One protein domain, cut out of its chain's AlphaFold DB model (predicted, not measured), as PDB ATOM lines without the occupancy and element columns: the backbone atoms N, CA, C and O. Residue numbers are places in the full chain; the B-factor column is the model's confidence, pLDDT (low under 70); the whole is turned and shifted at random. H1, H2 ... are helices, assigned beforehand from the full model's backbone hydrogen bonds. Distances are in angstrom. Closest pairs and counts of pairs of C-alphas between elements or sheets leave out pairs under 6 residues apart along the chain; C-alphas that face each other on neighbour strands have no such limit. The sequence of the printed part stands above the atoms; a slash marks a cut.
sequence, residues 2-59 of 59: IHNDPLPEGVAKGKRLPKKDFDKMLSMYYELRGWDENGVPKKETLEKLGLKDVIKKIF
ATOM      1  N   ILE A   2      31.292 -44.368   3.278       73.06
ATOM      2  CA  ILE A   2      30.653 -44.780   4.554       73.06
ATOM      3  C   ILE A   2      29.344 -44.051   4.931       73.06
ATOM      4  O   ILE A   2      28.560 -44.559   5.728       73.06
ATOM      5  N   HIS A   3      29.114 -42.856   4.377       75.88
ATOM      6  CA  HIS A   3      27.917 -42.062   4.663       75.88
ATOM      7  C   HIS A   3      26.701 -42.439   3.820       75.88
ATOM      8  O   HIS A   3      25.570 -42.248   4.265       75.88
ATOM      9  N   ASN A   4      26.941 -42.962   2.617       74.62
ATOM     10  CA  ASN A   4      25.906 -43.168   1.605       74.62
ATOM     11  C   ASN A   4      25.650 -44.656   1.370       74.62
ATOM     12  O   ASN A   4      24.498 -45.054   1.220       74.62
ATOM     13  N   ASP A   5      26.704 -45.473   1.415       80.88
ATOM     14  CA  ASP A   5      26.608 -46.905   1.170       80.88
ATOM     15  C   ASP A   5      26.459 -47.642   2.510       80.88
ATOM     16  O   ASP A   5      27.309 -47.477   3.396       80.88
ATOM     17  N   PRO A   6      25.397 -48.444   2.698       81.81
ATOM     18  CA  PRO A   6      25.262 -49.278   3.879       81.81
ATOM     19  C   PRO A   6      26.347 -50.356   3.906       81.81
ATOM     20  O   PRO A   6      26.787 -50.856   2.868       81.81
ATOM     21  N   LEU A   7      26.759 -50.748   5.110       83.44
ATOM     22  CA  LEU A   7      27.739 -51.814   5.283       83.44
ATOM     23  C   LEU A   7      27.194 -53.131   4.695       83.44
ATOM     24  O   LEU A   7      26.065 -53.515   5.022       83.44
ATOM     25  N   PRO A   8      27.967 -53.829   3.843       83.06
ATOM     26  CA  PRO A   8      27.468 -54.991   3.113       83.06
ATOM     27  C   PRO A   8      27.263 -56.216   4.016       83.06
ATOM     28  O   PRO A   8      26.366 -57.021   3.761       83.06
ATOM     29  N   GLU A   9      28.057 -56.358   5.083       84.06
ATOM     30  CA  GLU A   9      28.120 -57.563   5.920       84.06
ATOM     31  C   GLU A   9      28.473 -57.255   7.388       84.06
ATOM     32  O   GLU A   9      28.767 -56.114   7.753       84.06
ATOM     33  N   GLY A  10      28.421 -58.284   8.243       86.19
ATOM     34  CA  GLY A  10      28.751 -58.209   9.670       86.19
ATOM     35  C   GLY A  10      27.617 -57.698  10.570       86.19
ATOM     36  O   GLY A  10      26.496 -57.456  10.129       86.19
ATOM     37  N   VAL A  11      27.912 -57.510  11.861       87.62
ATOM     38  CA  VAL A  11      26.933 -57.097  12.897       87.62
ATOM     39  C   VAL A  11      26.290 -55.728  12.645       87.62
ATOM     40  O   VAL A  11      25.223 -55.420  13.171       87.62
ATOM     41  N   ALA A  12      26.937 -54.899  11.830       84.69
ATOM     42  CA  ALA A  12      26.454 -53.584  11.432       84.69
ATOM     43  C   ALA A  12      25.932 -53.556   9.983       84.69
ATOM     44  O   ALA A  12      25.736 -52.469   9.437       84.69
ATOM     45  N   LYS A  13      25.687 -54.720   9.361       88.56
ATOM     46  CA  LYS A  13      25.116 -54.833   8.012       88.56
ATOM     47  C   LYS A  13      23.868 -53.959   7.858       88.56
ATOM     48  O   LYS A  13      23.018 -53.906   8.745       88.56
ATOM     49  N   GLY A  14      23.763 -53.262   6.728       83.69
ATOM     50  CA  GLY A  14      22.637 -52.374   6.421       83.69
ATOM     51  C   GLY A  14      22.705 -51.002   7.099       83.69
ATOM     52  O   GLY A  14      21.977 -50.091   6.701       83.69
ATOM     53  N   LYS A  15      23.584 -50.810   8.091       85.19
ATOM     54  CA  LYS A  15      23.781 -49.506   8.729       85.19
ATOM     55  C   LYS A  15      24.726 -48.649   7.894       85.19
ATOM     56  O   LYS A  15      25.668 -49.143   7.280       85.19
ATOM     57  N   ARG A  16      24.470 -47.344   7.912       83.69
ATOM     58  CA  ARG A  16      25.347 -46.293   7.385       83.69
ATOM     59  C   ARG A  16      25.700 -45.346   8.522       83.69
ATOM     60  O   ARG A  16      24.943 -45.275   9.491       83.69
ATOM     61  N   LEU A  17      26.801 -44.613   8.397       84.12
ATOM     62  CA  LEU A  17      27.151 -43.560   9.347       84.12
ATOM     63  C   LEU A  17      26.744 -42.207   8.758       84.12
ATOM     64  O   LEU A  17      27.452 -41.715   7.878       84.12
ATOM     65  N   PRO A  18      25.630 -41.589   9.184       88.94
ATOM     66  CA  PRO A  18      25.201 -40.318   8.618       88.94
ATOM     67  C   PRO A  18      26.305 -39.269   8.739       88.94
ATOM     68  O   PRO A  18      26.949 -39.153   9.782       88.94
ATOM     69  N   LYS A  19      26.513 -38.487   7.675       89.00
ATOM     70  CA  LYS A  19      27.562 -37.459   7.646       89.00
ATOM     71  C   LYS A  19      27.442 -36.494   8.831       89.00
ATOM     72  O   LYS A  19      28.425 -36.239   9.500       89.00
ATOM     73  N   LYS A  20      26.220 -36.067   9.165       90.69
ATOM     74  CA  LYS A  20      25.944 -35.191  10.313       90.69
ATOM     75  C   LYS A  20      26.421 -35.772  11.650       90.69
ATOM     76  O   LYS A  20      26.961 -35.038  12.473       90.69
ATOM     77  N   ASP A  21      26.213 -37.068  11.871       90.00
ATOM     78  CA  ASP A  21      26.619 -37.718  13.120       90.00
ATOM     79  C   ASP A  21      28.140 -37.855  13.180       90.00
ATOM     80  O   ASP A  21      28.743 -37.610  14.222       90.00
ATOM     81  N   PHE A  22      28.769 -38.168  12.044       92.19
ATOM     82  CA  PHE A  22      30.222 -38.180  11.922       92.19
ATOM     83  C   PHE A  22      30.835 -36.799  12.163       92.19
ATOM     84  O   PHE A  22      31.750 -36.688  12.970       92.19
ATOM     85  N   ASP A  23      30.301 -35.755  11.528       93.12
ATOM     86  CA  ASP A  23      30.774 -34.377  11.681       93.12
ATOM     87  C   ASP A  23      30.663 -33.939  13.151       93.12
ATOM     88  O   ASP A  23      31.618 -33.413  13.715       93.12
ATOM     89  N   LYS A  24      29.550 -34.268  13.825       94.50
ATOM     90  CA  LYS A  24      29.387 -34.012  15.265       94.50
ATOM     91  C   LYS A  24      30.437 -34.748  16.104       94.50
ATOM     92  O   LYS A  24      31.014 -34.158  17.016       94.50
ATOM     93  N   MET A  25      30.677 -36.030  15.829       94.38
ATOM     94  CA  MET A  25      31.717 -36.799  16.523       94.38
ATOM     95  C   MET A  25      33.115 -36.228  16.281       94.38
ATOM     96  O   MET A  25      33.923 -36.193  17.208       94.38
ATOM     97  N   LEU A  26      33.390 -35.762  15.064       95.44
ATOM     98  CA  LEU A  26      34.669 -35.178  14.689       95.44
ATOM     99  C   LEU A  26      34.912 -33.850  15.412       95.44
ATOM    100  O   LEU A  26      35.985 -33.670  15.985       95.44
ATOM    101  N   SER A  27      33.911 -32.968  15.473       95.69
ATOM    102  CA  SER A  27      33.994 -31.718  16.239       95.69
ATOM    103  C   SER A  27      34.280 -31.981  17.719       95.69
ATOM    104  O   SER A  27      35.213 -31.400  18.268       95.69
ATOM    105  N   MET A  28      33.554 -32.917  18.346       96.31
ATOM    106  CA  MET A  28      33.811 -33.302  19.744       96.31
ATOM    107  C   MET A  28      35.230 -33.856  19.928       96.31
ATOM    108  O   MET A  28      35.895 -33.559  20.919       96.31
ATOM    109  N   TYR A  29      35.718 -34.652  18.976       97.31
ATOM    110  CA  TYR A  29      37.082 -35.171  19.017       97.31
ATOM    111  C   TYR A  29      38.125 -34.047  18.942       97.31
ATOM    112  O   TYR A  29      39.072 -34.047  19.731       97.31
ATOM    113  N   TYR A  30      37.951 -33.072  18.046       97.88
ATOM    114  CA  TYR A  30      38.848 -31.919  17.953       97.88
ATOM    115  C   TYR A  30      38.841 -31.083  19.229       97.88
ATOM    116  O   TYR A  30      39.914 -30.782  19.752       97.88
ATOM    117  N   GLU A  31      37.673 -30.799  19.804       96.62
ATOM    118  CA  GLU A  31      37.576 -30.080  21.078       96.62
ATOM    119  C   GLU A  31      38.331 -30.794  22.205       96.62
ATOM    120  O   GLU A  31      39.166 -30.180  22.873       96.62
ATOM    121  N   LEU A  32      38.108 -32.103  22.373       96.81
ATOM    122  CA  LEU A  32      38.780 -32.908  23.399       96.81
ATOM    123  C   LEU A  32      40.303 -32.935  23.228       96.81
ATOM    124  O   LEU A  32      41.041 -33.021  24.211       96.81
ATOM    125  N   ARG A  33      40.788 -32.865  21.987       96.12
ATOM    126  CA  ARG A  33      42.222 -32.831  21.669       96.12
ATOM    127  C   ARG A  33      42.808 -31.422  21.712       96.12
ATOM    128  O   ARG A  33      44.016 -31.277  21.532       96.12
ATOM    129  N   GLY A  34      41.990 -30.398  21.949       96.50
ATOM    130  CA  GLY A  34      42.411 -29.001  21.898       96.50
ATOM    131  C   GLY A  34      42.821 -28.578  20.489       96.50
ATOM    132  O   GLY A  34      43.833 -27.896  20.318       96.50
ATOM    133  N   TRP A  35      42.094 -29.053  19.481       97.44
ATOM    134  CA  TRP A  35      42.231 -28.690  18.073       97.44
ATOM    135  C   TRP A  35      41.106 -27.720  17.689       97.44
ATOM    136  O   TRP A  35      40.137 -27.550  18.434       97.44
ATOM    137  N   ASP A  36      41.269 -27.022  16.572       94.25
ATOM    138  CA  ASP A  36      40.226 -26.184  15.986       94.25
ATOM    139  C   ASP A  36      39.292 -26.988  15.064       94.25
ATOM    140  O   ASP A  36      39.461 -28.189  14.851       94.25
ATOM    141  N   GLU A  37      38.280 -26.317  14.517       93.44
ATOM    142  CA  GLU A  37      37.288 -26.921  13.619       93.44
ATOM    143  C   GLU A  37      37.879 -27.448  12.300       93.44
ATOM    144  O   GLU A  37      37.290 -28.329  11.671       93.44
ATOM    145  N   ASN A  38      39.065 -26.972  11.916       93.81
ATOM    146  CA  ASN A  38      39.790 -27.423  10.730       93.81
ATOM    147  C   ASN A  38      40.697 -28.629  11.029       93.81
ATOM    148  O   ASN A  38      41.356 -29.148  10.125       93.81
ATOM    149  N   GLY A  39      40.730 -29.097  12.280       94.75
ATOM    150  CA  GLY A  39      41.587 -30.190  12.720       94.75
ATOM    151  C   GLY A  39      43.034 -29.770  12.967       94.75
ATOM    152  O   GLY A  39      43.919 -30.628  12.988       94.75
ATOM    153  N   VAL A  40      43.298 -28.476  13.153       95.88
ATOM    154  CA  VAL A  40      44.630 -27.965  13.479       95.88
ATOM    155  C   VAL A  40      44.773 -27.876  15.001       95.88
ATOM    156  O   VAL A  40      43.931 -27.273  15.670       95.88
ATOM    157  N   PRO A  41      45.829 -28.457  15.601       96.75
ATOM    158  CA  PRO A  41      46.086 -28.298  17.025       96.75
ATOM    159  C   PRO A  41      46.239 -26.825  17.412       96.75
ATOM    160  O   PRO A  41      47.007 -26.087  16.793       96.75
ATOM    161  N   LYS A  42      45.558 -26.398  18.481       96.12
ATOM    162  CA  LYS A  42      45.719 -25.040  19.011       96.12
ATOM    163  C   LYS A  42      47.151 -24.835  19.496       96.12
ATOM    164  O   LYS A  42      47.777 -25.757  20.028       96.12
ATOM    165  N   LYS A  43      47.641 -23.596  19.393       96.00
ATOM    166  CA  LYS A  43      48.978 -23.211  19.866       96.00
ATOM    167  C   LYS A  43      49.220 -23.640  21.317       96.00
ATOM    168  O   LYS A  43      50.238 -24.258  21.596       96.00
ATOM    169  N   GLU A  44      48.246 -23.426  22.203       95.75
ATOM    170  CA  GLU A  44      48.309 -23.844  23.612       95.75
ATOM    171  C   GLU A  44      48.545 -25.354  23.780       95.75
ATOM    172  O   GLU A  44      49.311 -25.782  24.642       95.75
ATOM    173  N   THR A  45      47.901 -26.181  22.950       96.19
ATOM    174  CA  THR A  45      48.079 -27.640  22.956       96.19
ATOM    175  C   THR A  45      49.495 -28.008  22.522       96.19
ATOM    176  O   THR A  45      50.139 -28.837  23.160       96.19
ATOM    177  N   LEU A  46      50.007 -27.370  21.468       96.50
ATOM    178  CA  LEU A  46      51.373 -27.596  20.988       96.50
ATOM    179  C   LEU A  46      52.424 -27.138  22.010       96.50
ATOM    180  O   LEU A  46      53.422 -27.830  22.207       96.50
ATOM    181  N   GLU A  47      52.188 -26.019  22.698       96.31
ATOM    182  CA  GLU A  47      53.061 -25.513  23.762       96.31
ATOM    183  C   GLU A  47      53.118 -26.479  24.947       96.31
ATOM    184  O   GLU A  47      54.214 -26.823  25.393       96.31
ATOM    185  N   LYS A  48      51.961 -26.984  25.404       96.31
ATOM    186  CA  LYS A  48      51.877 -28.001  26.470       96.31
ATOM    187  C   LYS A  48      52.629 -29.285  26.116       96.31
ATOM    188  O   LYS A  48      53.176 -29.932  27.004       96.31
ATOM    189  N   LEU A  49      52.666 -29.644  24.833       96.25
ATOM    190  CA  LEU A  49      53.376 -30.823  24.325       96.25
ATOM    191  C   LEU A  49      54.850 -30.552  23.977       96.25
ATOM    192  O   LEU A  49      55.552 -31.472  23.567       96.25
ATOM    193  N   GLY A  50      55.335 -29.315  24.124       96.62
ATOM    194  CA  GLY A  50      56.725 -28.950  23.832       96.62
ATOM    195  C   GLY A  50      57.075 -28.857  22.340       96.62
ATOM    196  O   GLY A  50      58.253 -28.752  22.003       96.62
ATOM    197  N   LEU A  51      56.085 -28.841  21.444       96.00
ATOM    198  CA  LEU A  51      56.254 -28.883  19.983       96.00
ATOM    199  C   LEU A  51      56.502 -27.491  19.373       96.00
ATOM    200  O   LEU A  51      55.764 -27.015  18.508       96.00
ATOM    201  N   LYS A  52      57.535 -26.794  19.854       94.38
ATOM    202  CA  LYS A  52      57.829 -25.401  19.463       94.38
ATOM    203  C   LYS A  52      58.230 -25.248  17.994       94.38
ATOM    204  O   LYS A  52      57.966 -24.211  17.392       94.38
ATOM    205  N   ASP A  53      58.888 -26.250  17.430       96.50
ATOM    206  CA  ASP A  53      59.262 -26.322  16.016       96.50
ATOM    207  C   ASP A  53      58.026 -26.390  15.107       96.50
ATOM    208  O   ASP A  53      57.961 -25.680  14.105       96.50
ATOM    209  N   VAL A  54      57.011 -27.158  15.511       94.88
ATOM    210  CA  VAL A  54      55.731 -27.257  14.799       94.88
ATOM    211  C   VAL A  54      54.985 -25.927  14.844       94.88
ATOM    212  O   VAL A  54      54.471 -25.489  13.816       94.88
ATOM    213  N   ILE A  55      54.980 -25.246  15.998       93.94
ATOM    214  CA  ILE A  55      54.354 -23.922  16.135       93.94
ATOM    215  C   ILE A  55      54.930 -22.952  15.103       93.94
ATOM    216  O   ILE A  55      54.154 -22.367  14.365       93.94
ATOM    217  N   LYS A  56      56.263 -22.854  14.984       94.31
ATOM    218  CA  LYS A  56      56.937 -21.950  14.028       94.31
ATOM    219  C   LYS A  56      56.625 -22.233  12.556       94.31
ATOM    220  O   LYS A  56      56.898 -21.397  11.703       94.31
ATOM    221  N   LYS A  57      56.188 -23.452  12.236       93.56
ATOM    222  CA  LYS A  57      55.894 -23.871  10.861       93.56
ATOM    223  C   LYS A  57      54.449 -23.564  10.468       93.56
ATOM    224  O   LYS A  57      54.174 -23.385   9.285       93.56
ATOM    225  N   ILE A  58      53.541 -23.585  11.440       88.25
ATOM    226  CA  ILE A  58      52.095 -23.448  11.225       88.25
ATOM    227  C   ILE A  58      51.614 -22.020  11.538       88.25
ATOM    228  O   ILE A  58      50.657 -21.567  10.916       88.25
ATOM    229  N   PHE A  59      52.281 -21.323  12.463       85.25
ATOM    230  CA  PHE A  59      51.973 -19.966  12.929       85.25
ATOM    231  C   PHE A  59      53.182 -19.044  12.763       85.25
ATOM    232  O   PHE A  59      52.955 -17.856  12.451       85.25
TER     233      PHE A  59
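AT A GLANCE: This is residues 2 to 59 of the 59 residues of an uncharacterized protein of Thermoplasmatales archaeon (UniProt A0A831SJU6). A looped stretch at one end, residues 2 to 18, leads into a long helix, H1, and a small helical hairpin, H2 and H3, makes the other end of a rod. The 58 printed residues hold three named helices, H1, H2, H3 in chain order, no named strand, and under half lie in helices; the class is all helix. The whole is extended, with a radius of gyration of the C-alphas of 16.8 A and spans of 46 by 19 by 18 A.

HOW THE PARTS SIT: H1, residues 19 to 33, is close to but not clearly touching H2, residues 43 to 48; their closest C-alphas, of Arg 33 and Thr 45, are 7.9 A apart. They run the same way at a steep tilt of 50 degrees. H2 touches H3, residues 52 to 58, in a hairpin, opposite ways at a shallow tilt of 17 degrees; the closest C-alphas, of Lys 43 and Ile 55, are 6.6 A apart. H1 and H3 are apart. In H1, H2 and H3 every O i to N i+4 pair is within hydrogen-bond range.

IN THESE COORDINATES: H1 begins at C-alpha 19 (27.562, -37.459, 7.646) and is 20.8 A long. H2 is 8.7 A and H3 10.2 A long, H3 ending at C-alpha 58 (52.095, -23.448, 11.225).

THE WHOLE: The C-alphas of Glu 9 and Lys 56, the two farthest apart, are 46.5 A apart. The link H1 to H2 is short, H2 to H3 tight. The printed part has no cut, and no printed residue is under pLDDT 70.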